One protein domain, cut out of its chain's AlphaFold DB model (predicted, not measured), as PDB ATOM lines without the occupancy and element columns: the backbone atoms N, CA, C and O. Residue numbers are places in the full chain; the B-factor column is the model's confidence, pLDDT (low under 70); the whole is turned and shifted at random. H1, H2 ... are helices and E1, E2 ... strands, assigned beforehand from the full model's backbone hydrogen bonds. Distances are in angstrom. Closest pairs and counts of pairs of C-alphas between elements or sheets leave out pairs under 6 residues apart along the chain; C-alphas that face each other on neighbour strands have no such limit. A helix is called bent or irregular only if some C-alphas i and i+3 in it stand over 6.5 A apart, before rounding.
ATOM      1  N   MET A   3      26.466 -28.318 -23.780       55.25
ATOM      2  CA  MET A   3      27.631 -27.579 -23.263       55.25
ATOM      3  C   MET A   3      27.320 -26.677 -22.061       55.25
ATOM      4  O   MET A   3      28.179 -26.442 -21.220       55.25
ATOM      5  N   ARG A   4      26.077 -26.191 -21.943       56.25
ATOM      6  CA  ARG A   4      25.653 -25.355 -20.815       56.25
ATOM      7  C   ARG A   4      25.455 -26.175 -19.540       56.25
ATOM      8  O   ARG A   4      25.624 -25.609 -18.480       56.25
ATOM      9  N   GLN A   5      25.140 -27.472 -19.650       55.38
ATOM     10  CA  GLN A   5      25.020 -28.394 -18.510       55.38
ATOM     11  C   GLN A   5      26.383 -28.849 -17.976       55.38
ATOM     12  O   GLN A   5      26.517 -29.047 -16.776       55.38
ATOM     13  N   LEU A   6      27.393 -28.985 -18.845       54.78
ATOM     14  CA  LEU A   6      28.767 -29.333 -18.446       54.78
ATOM     15  C   LEU A   6      29.488 -28.190 -17.712       54.78
ATOM     16  O   LEU A   6      30.384 -28.443 -16.916       54.78
ATOM     17  N   LEU A   7      29.080 -26.946 -17.975       54.44
ATOM     18  CA  LEU A   7      29.573 -25.733 -17.311       54.44
ATOM     19  C   LEU A   7      28.623 -25.226 -16.216       54.44
ATOM     20  O   LEU A   7      28.913 -24.218 -15.575       54.44
ATOM     21  N   ASP A   8      27.479 -25.887 -16.021       57.59
ATOM     22  CA  ASP A   8      26.554 -25.549 -14.946       57.59
ATOM     23  C   ASP A   8      27.160 -26.025 -13.625       57.59
ATOM     24  O   ASP A   8      27.708 -27.129 -13.545       57.59
ATOM     25  N   HIS A   9      27.042 -25.228 -12.563       57.69
ATOM     26  CA  HIS A   9      27.579 -25.574 -11.240       57.69
ATOM     27  C   HIS A   9      27.065 -26.935 -10.735       57.69
ATOM     28  O   HIS A   9      27.694 -27.563  -9.885       57.69
ATOM     29  N   SER A  10      25.953 -27.414 -11.303       60.72
ATOM     30  CA  SER A  10      25.354 -28.727 -11.075       60.72
ATOM     31  C   SER A  10      26.263 -29.904 -11.454       60.72
ATOM     32  O   SER A  10      26.146 -30.951 -10.826       60.72
ATOM     33  N   ALA A  11      27.161 -29.771 -12.440       66.56
ATOM     34  CA  ALA A  11      28.026 -30.874 -12.877       66.56
ATOM     35  C   ALA A  11      29.066 -31.262 -11.810       66.56
ATOM     36  O   ALA A  11      29.329 -32.445 -11.604       66.56
ATOM     37  N   LEU A  12      29.598 -30.276 -11.077       74.44
ATOM     38  CA  LEU A  12      30.564 -30.498  -9.991       74.44
ATOM     39  C   LEU A  12      29.929 -31.192  -8.781       74.44
ATOM     40  O   LEU A  12      30.549 -32.034  -8.138       74.44
ATOM     41  N   VAL A  13      28.678 -30.852  -8.481       81.00
ATOM     42  CA  VAL A  13      27.926 -31.421  -7.353       81.00
ATOM     43  C   VAL A  13      27.111 -32.657  -7.741       81.00
ATOM     44  O   VAL A  13      26.533 -33.304  -6.870       81.00
ATOM     45  N   ALA A  14      27.084 -33.031  -9.025       82.25
ATOM     46  CA  ALA A  14      26.316 -34.171  -9.519       82.25
ATOM     47  C   ALA A  14      26.670 -35.495  -8.817       82.25
ATOM     48  O   ALA A  14      25.730 -36.179  -8.406       82.25
ATOM     49  N   PRO A  15      27.955 -35.848  -8.583       86.12
ATOM     50  CA  PRO A  15      28.290 -37.061  -7.837       86.12
ATOM     51  C   PRO A  15      27.720 -37.047  -6.414       86.12
ATOM     52  O   PRO A  15      27.148 -38.038  -5.968       86.12
ATOM     53  N   PHE A  16      27.790 -35.906  -5.723       86.56
ATOM     54  CA  PHE A  16      27.208 -35.749  -4.388       86.56
ATOM     55  C   PHE A  16      25.685 -35.882  -4.419       86.56
ATOM     56  O   PHE A  16      25.107 -36.577  -3.587       86.56
ATOM     57  N   ASN A  17      25.027 -35.293  -5.419       89.25
ATOM     58  CA  ASN A  17      23.585 -35.431  -5.594       89.25
ATOM     59  C   ASN A  17      23.170 -36.882  -5.856       89.25
ATOM     60  O   ASN A  17      22.140 -37.299  -5.338       89.25
ATOM     61  N   CYS A  18      23.959 -37.670  -6.597       88.81
ATOM     62  CA  CYS A  18      23.694 -39.100  -6.766       88.81
ATOM     63  C   CYS A  18      23.614 -39.816  -5.413       88.81
ATOM     64  O   CYS A  18      22.646 -40.537  -5.177       88.81
ATOM     65  N   PHE A  19      24.560 -39.563  -4.503       90.56
ATOM     66  CA  PHE A  19      24.503 -40.109  -3.144       90.56
ATOM     67  C   PHE A  19      23.272 -39.615  -2.376       90.56
ATOM     68  O   PHE A  19      22.558 -40.431  -1.795       90.56
ATOM     69  N   MET A  20      22.967 -38.314  -2.429       90.88
ATOM     70  CA  MET A  20      21.775 -37.758  -1.772       90.88
ATOM     71  C   MET A  20      20.478 -38.397  -2.278       90.88
ATOM     72  O   MET A  20      19.567 -38.639  -1.492       90.88
ATOM     73  N   TYR A  21      20.386 -38.694  -3.577       89.94
ATOM     74  CA  TYR A  21      19.222 -39.359  -4.156       89.94
ATOM     75  C   TYR A  21      19.135 -40.836  -3.768       89.94
ATOM     76  O   TYR A  21      18.043 -41.297  -3.446       89.94
ATOM     77  N   ILE A  22      20.256 -41.564  -3.784       91.44
ATOM     78  CA  ILE A  22      20.303 -42.990  -3.415       91.44
ATOM     79  C   ILE A  22      19.885 -43.187  -1.955       91.44
ATOM     80  O   ILE A  22      19.128 -44.107  -1.654       91.44
ATOM     81  N   PHE A  23      20.340 -42.309  -1.061       92.88
ATOM     82  CA  PHE A  23      20.064 -42.386   0.376       92.88
ATOM     83  C   PHE A  23      18.922 -41.467   0.830       92.88
ATOM     84  O   PHE A  23      18.784 -41.186   2.021       92.88
ATOM     85  N   SER A  24      18.097 -40.974  -0.099       91.88
ATOM     86  CA  SER A  24      17.007 -40.065   0.248       91.88
ATOM     87  C   SER A  24      15.937 -40.784   1.072       91.88
ATOM     88  O   SER A  24      15.371 -41.785   0.640       91.88
ATOM     89  N   GLY A  25      15.606 -40.239   2.245       90.69
ATOM     90  CA  GLY A  25      14.520 -40.749   3.095       90.69
ATOM     91  C   GLY A  25      13.110 -40.382   2.611       90.69
ATOM     92  O   GLY A  25      12.128 -40.673   3.293       90.69
ATOM     93  N   VAL A  26      12.990 -39.706   1.464       91.81
ATOM     94  CA  VAL A  26      11.733 -39.168   0.926       91.81
ATOM     95  C   VAL A  26      11.548 -39.557  -0.542       91.81
ATOM     96  O   VAL A  26      12.529 -39.783  -1.251       91.81
ATOM     97  N   PRO A  27      10.297 -39.654  -1.034       90.12
ATOM     98  CA  PRO A  27      10.048 -39.994  -2.428       90.12
ATOM     99  C   PRO A  27      10.586 -38.920  -3.379       90.12
ATOM    100  O   PRO A  27      10.563 -37.726  -3.086       90.12
ATOM    101  N   ARG A  28      11.008 -39.348  -4.574       87.31
ATOM    102  CA  ARG A  28      11.507 -38.460  -5.633       87.31
ATOM    103  C   ARG A  28      10.363 -37.826  -6.436       87.31
ATOM    104  O   ARG A  28      10.283 -37.993  -7.653       87.31
ATOM    105  N   THR A  29       9.468 -37.128  -5.745       91.12
ATOM    106  CA  THR A  29       8.339 -36.385  -6.325       91.12
ATOM    107  C   THR A  29       8.553 -34.875  -6.178       91.12
ATOM    108  O   THR A  29       9.220 -34.452  -5.237       91.12
ATOM    109  N   PRO A  30       7.999 -34.036  -7.080       90.00
ATOM    110  CA  PRO A  30       8.139 -32.578  -6.974       90.00
ATOM    111  C   PRO A  30       7.577 -32.000  -5.670       90.00
ATOM    112  O   PRO A  30       8.093 -31.008  -5.168       90.00
ATOM    113  N   TYR A  31       6.541 -32.642  -5.127       93.44
ATOM    114  CA  TYR A  31       5.922 -32.299  -3.854       93.44
ATOM    115  C   TYR A  31       5.924 -33.528  -2.955       93.44
ATOM    116  O   TYR A  31       5.562 -34.626  -3.391       93.44
ATOM    117  N   ILE A  32       6.352 -33.343  -1.710       93.56
ATOM    118  CA  ILE A  32       6.382 -34.385  -0.686       93.56
ATOM    119  C   ILE A  32       5.235 -34.098   0.293       93.56
ATOM    120  O   ILE A  32       5.053 -32.935   0.655       93.56
ATOM    121  N   PRO A  33       4.466 -35.114   0.730       92.69
ATOM    122  CA  PRO A  33       3.407 -34.922   1.721       92.69
ATOM    123  C   PRO A  33       3.946 -34.293   3.014       92.69
ATOM    124  O   PRO A  33       4.938 -34.778   3.570       92.69
ATOM    125  N   VAL A  34       3.302 -33.221   3.483       91.44
ATOM    126  CA  VAL A  34       3.726 -32.437   4.663       91.44
ATOM    127  C   VAL A  34       3.628 -33.271   5.941       91.44
ATOM    128  O   VAL A  34       4.405 -33.076   6.870       91.44
ATOM    129  N   GLU A  35       2.750 -34.271   5.957       91.62
ATOM    130  CA  GLU A  35       2.529 -35.206   7.065       91.62
ATOM    131  C   GLU A  35       3.792 -36.014   7.412       91.62
ATOM    132  O   GLU A  35       3.912 -36.538   8.516       91.62
ATOM    133  N   ARG A  36       4.768 -36.093   6.493       92.00
ATOM    134  CA  ARG A  36       6.091 -36.692   6.752       92.00
ATOM    135  C   ARG A  36       6.994 -35.820   7.630       92.00
ATOM    136  O   ARG A  36       8.034 -36.298   8.078       92.00
ATOM    137  N   PHE A  37       6.615 -34.568   7.873       92.50
ATOM    138  CA  PHE A  37       7.382 -33.578   8.626       92.50
ATOM    139  C   PHE A  37       6.501 -32.956   9.723       92.50
ATOM    140  O   PHE A  37       6.098 -31.797   9.606       92.50
ATOM    141  N   PRO A  38       6.188 -33.698  10.802       91.06
ATOM    142  CA  PRO A  38       5.255 -33.246  11.841       91.06
ATOM    143  C   PRO A  38       5.674 -31.925  12.506       91.06
ATOM    144  O   PRO A  38       4.824 -31.137  12.908       91.06
ATOM    145  N   ASP A  39       6.977 -31.635  12.552       88.88
ATOM    146  CA  ASP A  39       7.510 -30.365  13.051       88.88
ATOM    147  C   ASP A  39       6.953 -29.141  12.306       88.88
ATOM    148  O   ASP A  39       6.789 -28.082  12.914       88.88
ATOM    149  N   LEU A  40       6.622 -29.268  11.013       93.00
ATOM    150  CA  LEU A  40       6.078 -28.163  10.215       93.00
ATOM    151  C   LEU A  40       4.699 -27.709  10.700       93.00
ATOM    152  O   LEU A  40       4.315 -26.568  10.443       93.00
ATOM    153  N   GLU A  41       3.976 -28.538  11.456       93.50
ATOM    154  CA  GLU A  41       2.689 -28.145  12.029       93.50
ATOM    155  C   GLU A  41       2.834 -26.983  13.021       93.50
ATOM    156  O   GLU A  41       1.939 -26.146  13.128       93.50
ATOM    157  N   LYS A  42       3.996 -26.853  13.678       94.25
ATOM    158  CA  LYS A  42       4.305 -25.698  14.533       94.25
ATOM    159  C   LYS A  42       4.339 -24.393  13.729       94.25
ATOM    160  O   LYS A  42       3.780 -23.391  14.167       94.25
ATOM    161  N   ILE A  43       4.936 -24.418  12.533       94.94
ATOM    162  CA  ILE A  43       4.961 -23.271  11.608       94.94
ATOM    163  C   ILE A  43       3.550 -22.971  11.111       94.94
ATOM    164  O   ILE A  43       3.131 -21.815  11.111       94.94
ATOM    165  N   ARG A  44       2.794 -24.008  10.731       95.12
ATOM    166  CA  ARG A  44       1.408 -23.856  10.271       95.12
ATOM    167  C   ARG A  44       0.518 -23.263  11.349       95.12
ATOM    168  O   ARG A  44      -0.233 -22.350  11.054       95.12
ATOM    169  N   SER A  45       0.629 -23.720  12.587       96.44
ATOM    170  CA  SER A  45      -0.174 -23.211  13.703       96.44
ATOM    171  C   SER A  45       0.163 -21.757  14.053       96.44
ATOM    172  O   SER A  45      -0.724 -20.993  14.423       96.44
ATOM    173  N   ALA A  46       1.426 -21.354  13.887       96.81
ATOM    174  CA  ALA A  46       1.908 -19.996  14.141       96.81
ATOM    175  C   ALA A  46       1.825 -19.057  12.917       96.81
ATOM    176  O   ALA A  46       2.388 -17.957  12.938       96.81
ATOM    177  N   TRP A  47       1.147 -19.463  11.832       97.25
ATOM    178  CA  TRP A  47       1.113 -18.691  10.584       97.25
ATOM    179  C   TRP A  47       0.627 -17.236  10.744       97.25
ATOM    180  O   TRP A  47       1.195 -16.378  10.063       97.25
ATOM    181  N   PRO A  48      -0.356 -16.896  11.611       98.12
ATOM    182  CA  PRO A  48      -0.787 -15.509  11.768       98.12
ATOM    183  C   PRO A  48       0.319 -14.638  12.368       98.12
ATOM    184  O   PRO A  48       0.579 -13.554  11.858       98.12
ATOM    185  N   GLN A  49       1.026 -15.135  13.389       97.75
ATOM    186  CA  GLN A  49       2.130 -14.423  14.036       97.75
ATOM    187  C   GLN A  49       3.299 -14.220  13.065       97.75
ATOM    188  O   GLN A  49       3.829 -13.116  12.956       97.75
ATOM    189  N   ILE A  50       3.656 -15.267  12.312       97.94
ATOM    190  CA  ILE A  50       4.711 -15.212  11.290       97.94
ATOM    191  C   ILE A  50       4.351 -14.188  10.206       97.94
ATOM    192  O   ILE A  50       5.187 -13.376   9.802       97.94
ATOM    193  N   ARG A  51       3.093 -14.194   9.742       97.44
ATOM    194  CA  ARG A  51       2.586 -13.217   8.773       97.44
ATOM    195  C   ARG A  51       2.704 -11.798   9.317       97.44
ATOM    196  O   ARG A  51       3.175 -10.927   8.592       97.44
ATOM    197  N   ASP A  52       2.268 -11.559  10.548       97.94
ATOM    198  CA  ASP A  52       2.212 -10.214  11.120       97.94
ATOM    199  C   ASP A  52       3.622  -9.618  11.291       97.94
ATOM    200  O   ASP A  52       3.849  -8.465  10.917       97.94
ATOM    201  N   GLU A  53       4.603 -10.419  11.725       97.38
ATOM    202  CA  GLU A  53       6.017 -10.010  11.763       97.38
ATOM    203  C   GLU A  53       6.580  -9.751  10.351       97.38
ATOM    204  O   GLU A  53       7.278  -8.758  10.124       97.38
ATOM    205  N   GLY A  54       6.220 -10.582   9.367       95.19
ATOM    206  CA  GLY A  54       6.586 -10.373   7.962       95.19
ATOM    207  C   GLY A  54       6.006  -9.082   7.369       95.19
ATOM    208  O   GLY A  54       6.712  -8.329   6.694       95.19
ATOM    209  N   LEU A  55       4.739  -8.772   7.657       95.00
ATOM    210  CA  LEU A  55       4.087  -7.530   7.227       95.00
ATOM    211  C   LEU A  55       4.721  -6.300   7.887       95.00
ATOM    212  O   LEU A  55       4.933  -5.286   7.217       95.00
ATOM    213  N   ALA A  56       5.091  -6.395   9.167       94.75
ATOM    214  CA  ALA A  56       5.820  -5.336   9.856       94.75
ATOM    215  C   ALA A  56       7.190  -5.069   9.200       94.75
ATOM    216  O   ALA A  56       7.556  -3.913   8.972       94.75
ATOM    217  N   LEU A  57       7.928  -6.118   8.814       92.06
ATOM    218  CA  LEU A  57       9.191  -5.978   8.074       92.06
ATOM    219  C   LEU A  57       9.019  -5.279   6.720       92.06
ATOM    220  O   LEU A  57       9.866  -4.456   6.350       92.06
ATOM    221  N   ILE A  58       7.941  -5.589   5.993       88.44
ATOM    222  CA  ILE A  58       7.605  -4.925   4.725       88.44
ATOM    223  C   ILE A  58       7.341  -3.436   4.971       88.44
ATOM    224  O   ILE A  58       7.935  -2.592   4.296       88.44
ATOM    225  N   ALA A  59       6.523  -3.099   5.977       88.44
ATOM    226  CA  ALA A  59       6.216  -1.713   6.335       88.44
ATOM    227  C   ALA A  59       7.481  -0.911   6.700       88.44
ATOM    228  O   ALA A  59       7.639   0.239   6.288       88.44
ATOM    229  N   MET A  60       8.433  -1.544   7.394       86.31
ATOM    230  CA  MET A  60       9.732  -0.956   7.743       86.31
ATOM    231  C   MET A  60      10.758  -0.952   6.592       86.31
ATOM    232  O   MET A  60      11.879  -0.467   6.778       86.31
ATOM    233  N   ARG A  61      10.423  -1.509   5.416       82.44
ATOM    234  CA  ARG A  61      11.336  -1.704   4.269       82.44
ATOM    235  C   ARG A  61      12.618  -2.464   4.645       82.44
ATOM    236  O   ARG A  61      13.716  -2.141   4.180       82.44
ATOM    237  N   LYS A  62      12.494  -3.456   5.532       79.94
ATOM    238  CA  LYS A  62      13.621  -4.265   6.036       79.94
ATOM    239  C   LYS A  62      13.894  -5.513   5.204       79.94
ATOM    240  O   LYS A  62      15.001  -6.035   5.278       79.94
ATOM    241  N   ILE A  63      12.945  -5.947   4.377       74.62
ATOM    242  CA  ILE A  63      13.188  -6.974   3.362       74.62
ATOM    243  C   ILE A  63      13.922  -6.297   2.196       74.62
ATOM    244  O   ILE A  63      13.351  -5.462   1.493       74.62
ATOM    245  N   LYS A  64      15.218  -6.587   2.036       69.94
ATOM    246  CA  LYS A  64      16.108  -5.906   1.077       69.94
ATOM    247  C   LYS A  64      16.671  -6.880   0.041       69.94
ATOM    248  O   LYS A  64      16.700  -8.092   0.255       69.94
ATOM    249  N   ALA A  65      17.091  -6.343  -1.104       61.16
ATOM    250  CA  ALA A  65      17.917  -7.089  -2.053       61.16
ATOM    251  C   ALA A  65      19.301  -7.350  -1.431       61.16
ATOM    252  O   ALA A  65      19.700  -6.633  -0.514       61.16
ATOM    253  N   ALA A  66      20.025  -8.377  -1.886       59.34
ATOM    254  CA  ALA A  66      21.373  -8.629  -1.380       59.34
ATOM    255  C   ALA A  66      22.299  -7.444  -1.690       59.34
ATOM    256  O   ALA A  66      22.431  -7.052  -2.847       59.34
ATOM    257  N   ASP A  67      22.969  -6.911  -0.666       51.97
ATOM    258  CA  ASP A  67      23.830  -5.729  -0.803       51.97
ATOM    259  C   ASP A  67      25.122  -6.012  -1.600       51.97
ATOM    260  O   ASP A  67      25.731  -5.079  -2.121       51.97
ATOM    261  N   LYS A  68      25.565  -7.279  -1.706       52.31
ATOM    262  CA  LYS A  68      26.905  -7.630  -2.226       52.31
ATOM    263  C   LYS A  68      27.001  -8.790  -3.232       52.31
ATOM    264  O   LYS A  68      28.108  -9.155  -3.602       52.31
ATOM    265  N   ASN A  69      25.896  -9.342  -3.751       51.81
ATOM    266  CA  ASN A  69      25.935 -10.547  -4.618       51.81
ATOM    267  C   ASN A  69      26.691 -11.749  -3.991       51.81
ATOM    268  O   ASN A  69      27.198 -12.607  -4.713       51.81
ATOM    269  N   ASP A  70      26.728 -11.854  -2.659       50.53
ATOM    270  CA  ASP A  70      27.448 -12.917  -1.926       50.53
ATOM    271  C   ASP A  70      26.776 -14.307  -2.035       50.53
ATOM    272  O   ASP A  70      27.230 -15.293  -1.460       50.53
ATOM    273  N   ASP A  71      25.706 -14.413  -2.826       53.91
ATOM    274  CA  ASP A  71      24.891 -15.607  -2.992       53.91
ATOM    275  C   ASP A  71      24.814 -16.012  -4.466       53.91
ATOM    276  O   ASP A  71      23.848 -15.716  -5.178       53.91
ATOM    277  N   ALA A  72      25.831 -16.749  -4.925       48.22
ATOM    278  CA  ALA A  72      25.938 -17.223  -6.308       48.22
ATOM    279  C   ALA A  72      24.670 -17.952  -6.812       48.22
ATOM    280  O   ALA A  72      24.320 -17.835  -7.985       48.22
ATOM    281  N   GLY A  73      23.943 -18.638  -5.920       50.88
ATOM    282  CA  GLY A  73      22.690 -19.336  -6.231       50.88
ATOM    283  C   GLY A  73      21.458 -18.438  -6.407       50.88
ATOM    284  O   GLY A  73      20.476 -18.879  -7.000       50.88
ATOM    285  N   PHE A  74      21.499 -17.181  -5.943       52.38
ATOM    286  CA  PHE A  74      20.349 -16.268  -5.979       52.38
ATOM    287  C   PHE A  74      20.539 -15.031  -6.873       52.38
ATOM    288  O   PHE A  74      19.589 -14.276  -7.096       52.38
ATOM    289  N   ASN A  75      21.721 -14.859  -7.474       52.31
ATOM    290  CA  ASN A  75      22.062 -13.725  -8.348       52.31
ATOM    291  C   ASN A  75      21.074 -13.491  -9.506       52.31
ATOM    292  O   ASN A  75      20.880 -12.356  -9.944       52.31
ATOM    293  N   SER A  76      20.419 -14.544 -10.006       53.19
ATOM    294  CA  SER A  76      19.400 -14.399 -11.053       53.19
ATOM    295  C   SER A  76      18.059 -13.857 -10.539       53.19
ATOM    296  O   SER A  76      17.348 -13.217 -11.311       53.19
ATOM    297  N   PHE A  77      17.732 -14.039  -9.255       54.06
ATOM    298  CA  PHE A  77      16.474 -13.575  -8.658       54.06
ATOM    299  C   PHE A  77      16.524 -12.101  -8.263       54.06
ATOM    300  O   PHE A  77      15.538 -11.388  -8.448       54.06
ATOM    301  N   PHE A  78      17.681 -11.608  -7.804       56.22
ATOM    302  CA  PHE A  78      17.849 -10.189  -7.461       56.22
ATOM    303  C   PHE A  78      17.619  -9.262  -8.665       56.22
ATOM    304  O   PHE A  78      17.079  -8.168  -8.501       56.22
ATOM    305  N   LYS A  79      17.917  -9.723  -9.893       56.50
ATOM    306  CA  LYS A  79      17.646  -8.977 -11.140       56.50
ATOM    307  C   LYS A  79      16.160  -8.685 -11.378       56.50
ATOM    308  O   LYS A  79      15.851  -7.748 -12.106       56.50
ATOM    309  N   TYR A  80      15.258  -9.455 -10.771       59.53
ATOM    310  CA  TYR A  80      13.806  -9.294 -10.901       59.53
ATOM    311  C   TYR A  80      13.154  -8.749  -9.624       59.53
ATOM    312  O   TYR A  80      11.956  -8.924  -9.408       59.53
ATOM    313  N   GLY A  81      13.946  -8.090  -8.771       59.44
ATOM    314  CA  GLY A  81      13.454  -7.395  -7.585       59.44
ATOM    315  C   GLY A  81      13.157  -8.300  -6.392       59.44
ATOM    316  O   GLY A  81      12.528  -7.834  -5.447       59.44
ATOM    317  N   TRP A  82      13.603  -9.561  -6.409       74.19
ATOM    318  CA  TRP A  82      13.482 -10.454  -5.260       74.19
ATOM    319  C   TRP A  82      14.253  -9.902  -4.060       74.19
ATOM    320  O   TRP A  82      15.425  -9.533  -4.178       74.19
ATOM    321  N   LYS A  83      13.597  -9.852  -2.902       82.06
ATOM    322  CA  LYS A  83      14.190  -9.397  -1.641       82.06
ATOM    323  C   LYS A  83      14.000 -10.461  -0.575       82.06
ATOM    324  O   LYS A  83      13.053 -11.246  -0.635       82.06
ATOM    325  N   ARG A  84      14.878 -10.466   0.426       88.12
ATOM    326  CA  ARG A  84      14.798 -11.426   1.528       88.12
ATOM    327  C   ARG A  84      15.207 -10.825   2.864       88.12
ATOM    328  O   ARG A  84      15.910  -9.817   2.920       88.12
ATOM    329  N   PHE A  85      14.776 -11.475   3.934       90.06
ATOM    330  CA  PHE A  85      15.186 -11.188   5.301       90.06
ATOM    331  C   PHE A  85      15.425 -12.508   6.031       90.06
ATOM    332  O   PHE A  85      14.498 -13.300   6.191       90.06
ATOM    333  N   TYR A  86      16.669 -12.769   6.427       91.00
ATOM    334  CA  TYR A  86      17.035 -14.012   7.099       91.00
ATOM    335  C   TYR A  86      16.532 -14.045   8.539       91.00
ATOM    336  O   TYR A  86      16.676 -13.074   9.274       91.00
ATOM    337  N   LEU A  87      15.972 -15.189   8.926       92.81
ATOM    338  CA  LEU A  87      15.486 -15.477  10.276       92.81
ATOM    339  C   LEU A  87      16.378 -16.502  10.978       92.81
ATOM    340  O   LEU A  87      16.625 -16.405  12.175       92.81
ATOM    341  N   LYS A  88      16.871 -17.487  10.218       92.88
ATOM    342  CA  LYS A  88      17.758 -18.547  10.701       92.88
ATOM    343  C   LYS A  88      18.715 -18.967   9.596       92.88
ATOM    344  O   LYS A  88      18.301 -19.125   8.445       92.88
ATOM    345  N   TRP A  89      19.974 -19.195   9.955       90.38
ATOM    346  CA  TRP A  89      20.958 -19.804   9.064       90.38
ATOM    347  C   TRP A  89      21.854 -20.756   9.851       90.38
ATOM    348  O   TRP A  89      22.852 -20.355  10.440       90.38
ATOM    349  N   TYR A  90      21.464 -22.024   9.877       86.62
ATOM    350  CA  TYR A  90      22.007 -23.057  10.751       86.62
ATOM    351  C   TYR A  90      22.033 -22.564  12.205       86.62
ATOM    352  O   TYR A  90      21.003 -22.120  12.712       86.62
ATOM    353  N   GLU A  91      23.199 -22.607  12.841       81.00
ATOM    354  CA  GLU A  91      23.417 -22.163  14.220       81.00
ATOM    355  C   GLU A  91      23.814 -20.677  14.307       81.00
ATOM    356  O   GLU A  91      24.168 -20.184  15.377       81.00
ATOM    357  N   ALA A  92      23.790 -19.943  13.188       78.69
ATOM    358  CA  ALA A  92      24.117 -18.524  13.192       78.69
ATOM    359  C   ALA A  92      23.012 -17.711  13.877       78.69
ATOM    360  O   ALA A  92      21.824 -17.850  13.568       78.69
ATOM    361  N   GLN A  93      23.433 -16.813  14.764       75.19
ATOM    362  CA  GLN A  93      22.558 -15.833  15.393       75.19
ATOM    363  C   GLN A  93      22.349 -14.636  14.465       75.19
ATOM    364  O   GLN A  93      23.297 -14.123  13.867       75.19
ATOM    365  N   HIS A  94      21.104 -14.165  14.383       84.56
ATOM    366  CA  HIS A  94      20.719 -12.989  13.601       84.56
ATOM    367  C   HIS A  94      20.104 -11.945  14.542       84.56
ATOM    368  O   HIS A  94      18.885 -11.936  14.709       84.56
ATOM    369  N   PRO A  95      20.904 -11.050  15.161       88.44
ATOM    370  CA  PRO A  95      20.397 -10.085  16.143       88.44
ATOM    371  C   PRO A  95      19.263  -9.198  15.609       88.44
ATOM    372  O   PRO A  95      18.332  -8.851  16.330       88.44
ATOM    373  N   SER A  96      19.300  -8.858  14.316       88.38
ATOM    374  CA  SER A  96      18.216  -8.126  13.655       88.38
ATOM    375  C   SER A  96      16.924  -8.938  13.567       88.38
ATOM    376  O   SER A  96      15.847  -8.365  13.707       88.38
ATOM    377  N   ALA A  97      17.011 -10.248  13.336       92.25
ATOM    378  CA  ALA A  97      15.849 -11.122  13.297       92.25
ATOM    379  C   ALA A  97      15.258 -11.315  14.695       92.25
ATOM    380  O   ALA A  97      14.044 -11.271  14.839       92.25
ATOM    381  N   GLU A  98      16.096 -11.454  15.725       93.31
ATOM    382  CA  GLU A  98      15.633 -11.545  17.116       93.31
ATOM    383  C   GLU A  98      14.893 -10.279  17.561       93.31
ATOM    384  O   GLU A  98      13.882 -10.370  18.249       93.31
ATOM    385  N   ALA A  99      15.357  -9.104  17.129       93.81
ATOM    386  CA  ALA A  99      14.712  -7.838  17.461       93.81
ATOM    387  C   ALA A  99      13.408  -7.590  16.681       93.81
ATOM    388  O   ALA A  99      12.467  -7.018  17.226       93.81
ATOM    389  N   LEU A 100      13.360  -7.962  15.397       94.44
ATOM    390  CA  LEU A 100      12.257  -7.598  14.497       94.44
ATOM    391  C   LEU A 100      11.207  -8.701  14.330       94.44
ATOM    392  O   LEU A 100      10.072  -8.405  13.959       94.44
ATOM    393  N   CYS A 101      11.580  -9.955  14.577       96.62
ATOM    394  CA  CYS A 101      10.717 -11.130  14.457       96.62
ATOM    395  C   CYS A 101      10.892 -12.078  15.660       96.62
ATOM    396  O   CYS A 101      11.222 -13.256  15.475       96.62
ATOM    397  N   PRO A 102      10.742 -11.579  16.903       96.00
ATOM    398  CA  PRO A 102      11.064 -12.340  18.107       96.00
ATOM    399  C   PRO A 102      10.268 -13.643  18.225       96.00
ATOM    400  O   PRO A 102      10.829 -14.658  18.641       96.00
ATOM    401  N   ASN A 103       8.992 -13.655  17.826       96.56
ATOM    402  CA  ASN A 103       8.152 -14.845  17.943       96.56
ATOM    403  C   ASN A 103       8.545 -15.894  16.901       96.56
ATOM    404  O   ASN A 103       8.689 -17.072  17.233       96.56
ATOM    405  N   THR A 104       8.774 -15.470  15.652       96.56
ATOM    406  CA  THR A 104       9.198 -16.385  14.585       96.56
ATOM    407  C   THR A 104      10.584 -16.960  14.868       96.56
ATOM    408  O   THR A 104      10.802 -18.155  14.678       96.56
ATOM    409  N   VAL A 105      11.527 -16.155  15.367       95.50
ATOM    410  CA  VAL A 105      12.866 -16.654  15.716       95.50
ATOM    411  C   VAL A 105      12.818 -17.616  16.901       95.50
ATOM    412  O   VAL A 105      13.471 -18.660  16.846       95.50
ATOM    413  N   ALA A 106      12.022 -17.325  17.934       94.19
ATOM    414  CA  ALA A 106      11.828 -18.242  19.056       94.19
ATOM    415  C   ALA A 106      11.263 -19.593  18.588       94.19
ATOM    416  O   ALA A 106      11.832 -20.635  18.903       94.19
ATOM    417  N   LEU A 107      10.227 -19.572  17.743       94.62
ATOM    418  CA  LEU A 107       9.653 -20.777  17.141       94.62
ATOM    419  C   LEU A 107      10.703 -21.598  16.378       94.62
ATOM    420  O   LEU A 107      10.810 -22.808  16.561       94.62
ATOM    421  N   LEU A 108      11.497 -20.939  15.530       94.00
ATOM    422  CA  LEU A 108      12.517 -21.587  14.703       94.00
ATOM    423  C   LEU A 108      13.699 -22.136  15.514       94.00
ATOM    424  O   LEU A 108      14.382 -23.061  15.055       94.00
ATOM    425  N   ARG A 109      13.967 -21.576  16.698       90.94
ATOM    426  CA  ARG A 109      15.008 -22.060  17.613       90.94
ATOM    427  C   ARG A 109      14.679 -23.465  18.123       90.94
ATOM    428  O   ARG A 109      15.563 -24.317  18.143       90.94
ATOM    429  N   ASP A 110      13.402 -23.739  18.371       89.31
ATOM    430  CA  ASP A 110      12.903 -25.031  18.865       89.31
ATOM    431  C   ASP A 110      12.694 -26.082  17.753       89.31
ATOM    432  O   ASP A 110      12.120 -27.154  17.977       89.31
ATOM    433  N   MET A 111      13.142 -25.783  16.528       91.81
ATOM    434  CA  MET A 111      12.973 -26.623  15.340       91.81
ATOM    435  C   MET A 111      14.335 -27.014  14.745       91.81
ATOM    436  O   MET A 111      14.816 -26.369  13.804       91.81
ATOM    437  N   PRO A 112      14.984 -28.080  15.249       88.38
ATOM    438  CA  PRO A 112      16.291 -28.518  14.750       88.38
ATOM    439  C   PRO A 112      16.238 -29.052  13.310       88.38
ATOM    440  O   PRO A 112      17.263 -29.063  12.623       88.38
ATOM    441  N   SER A 113      15.059 -29.474  12.842       89.69
ATOM    442  CA  SER A 113      14.789 -29.889  11.462       89.69
ATOM    443  C   SER A 113      14.860 -28.721  10.468       89.69
ATOM    444  O   SER A 113      15.263 -28.913   9.321       89.69
ATOM    445  N   VAL A 114      14.567 -27.494  10.910       93.19
ATOM    446  CA  VAL A 114      14.676 -26.287  10.083       93.19
ATOM    447  C   VAL A 114      16.081 -25.719  10.209       93.19
ATOM    448  O   VAL A 114      16.439 -25.109  11.218       93.19
ATOM    449  N   LYS A 115      16.891 -25.918   9.168       93.00
ATOM    450  CA  LYS A 115      18.268 -25.408   9.126       93.00
ATOM    451  C   LYS A 115      18.340 -23.952   8.701       93.00
ATOM    452  O   LYS A 115      19.167 -23.227   9.222       93.00
ATOM    453  N   ALA A 116      17.482 -23.496   7.800       93.81
ATOM    454  CA  ALA A 116      17.466 -22.106   7.367       93.81
ATOM    455  C   ALA A 116      16.033 -21.627   7.169       93.81
ATOM    456  O   ALA A 116      15.173 -22.402   6.755       93.81
ATOM    457  N   ALA A 117      15.799 -20.351   7.455       95.19
ATOM    458  CA  ALA A 117      14.510 -19.705   7.268       95.19
ATOM    459  C   ALA A 117      14.711 -18.234   6.911       95.19
ATOM    460  O   ALA A 117      15.627 -17.573   7.412       95.19
ATOM    461  N   MET A 118      13.849 -17.718   6.044       94.94
ATOM    462  CA  MET A 118      13.846 -16.319   5.638       94.94
ATOM    463  C   MET A 118      12.446 -15.908   5.190       94.94
ATOM    464  O   MET A 118      11.702 -16.730   4.658       94.94
ATOM    465  N   PHE A 119      12.128 -14.626   5.324       94.69
ATOM    466  CA  PHE A 119      11.057 -14.023   4.543       94.69
ATOM    467  C   PHE A 119      11.564 -13.706   3.143       94.69
ATOM    468  O   PHE A 119      12.697 -13.252   2.978       94.69
ATOM    469  N   ALA A 120      10.715 -13.924   2.145       91.38
ATOM    470  CA  ALA A 120      10.994 -13.634   0.748       91.38
ATOM    471  C   ALA A 120       9.860 -12.780   0.169       91.38
ATOM    472  O   ALA A 120       8.690 -13.137   0.280       91.38
ATOM    473  N   GLU A 121      10.213 -11.664  -0.461       88.75
ATOM    474  CA  GLU A 121       9.276 -10.758  -1.124       88.75
ATOM    475  C   GLU A 121       9.540 -10.800  -2.631       88.75
ATOM    476  O   GLU A 121      10.657 -10.537  -3.092       88.75
ATOM    477  N   LEU A 122       8.499 -11.129  -3.396       87.88
ATOM    478  CA  LEU A 122       8.480 -10.970  -4.846       87.88
ATOM    479  C   LEU A 122       7.584  -9.765  -5.175       87.88
ATOM    480  O   LEU A 122       6.387  -9.818  -4.888       87.88
TER     481      LEU A 122
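AT A GLANCE: This is residues 3 to 122 of the 141 residues of the protein "Aspartyl/asparaginyl beta-hydroxylase domain-containing protein" of Corynebacterium silvaticum (UniProt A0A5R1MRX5). Two antiparallel strands, E1 and E2, form a small ribbon in the body, with H6 and H7 packed on E1 and H4 beside E2; H1, H2 and residues 27 to 35 stick out as a loose arm. The printed part has 120 residues, with seven named helices and two named strands in the order H1, H2, H3, H4, H5, E1, H6, H7, E2, and its class is mostly helix. The whole is loose, with a radius of gyration of the C-alphas of 17.0 A and spans of 45 by 36 by 24 A.

HOW THE PARTS SIT: H1, residues 3 to 6, is close to but not clearly touching H2, residues 10 to 22; their closest C-alphas, those of Gln 5 and Ala 11, are 6.8 A apart. H2 is irregular, with C-alphas 12 and 15 7.3 A apart. H3, residues 40 to 45, and H4, residues 47 to 59, meet only through their link. With residues 49 to 53 alone, H4 touches H7, residues 102 to 109, at a steep tilt of 55 degrees, opposite ways; the closest C-alphas, those of Ile 50 and Thr 104, are 5.7 A apart. H5, residues 75 to 78, is apart from H4. E1, residues 83 to 89, and E2, residues 116 to 121, are antiparallel neighbours at 165 degrees, with N 87 and O 117 at 2.8 A and N 119 and O 85 at 2.9 A, within hydrogen-bond range. The closest C-alphas of E1 and H6, residues 95 to 100, are those of Leu 87 and Ala 97, 5.3 A apart. H6 and H7 only just touch, with 3 pairs of C-alphas within 8 A, and only at the corner; the closest are those of Glu 98 and Val 105, 6.0 A apart. Each O i to N i+4 pair is within hydrogen-bond range in H3, H4, H6 and H7, against 7 of 9 in H2; H1 and H5 are too short for such a pair.

IN THESE COORDINATES: H1 begins at C-alpha 3, (27.631, -27.579, -23.263). H2 is 17.0 A long and H4 18.2 A, from first to last C-alpha. H4 begins at C-alpha 47, (1.113, -18.691, 10.584). H7 is 10.5 A long; E1 and E2 are 16.4 A each. E2 ends at C-alpha 121, (9.276, -10.758, -1.124).

THE WHOLE: The two C-alphas farthest apart, those of Met 3 and Asn 103, are 47.3 A apart. The printed part has no cut. The links H2 to H3 and H4 to H5 are long. Mean pLDDT of the printed part is 82.9, and residues 3 to 11 and 64 to 81 are under 70.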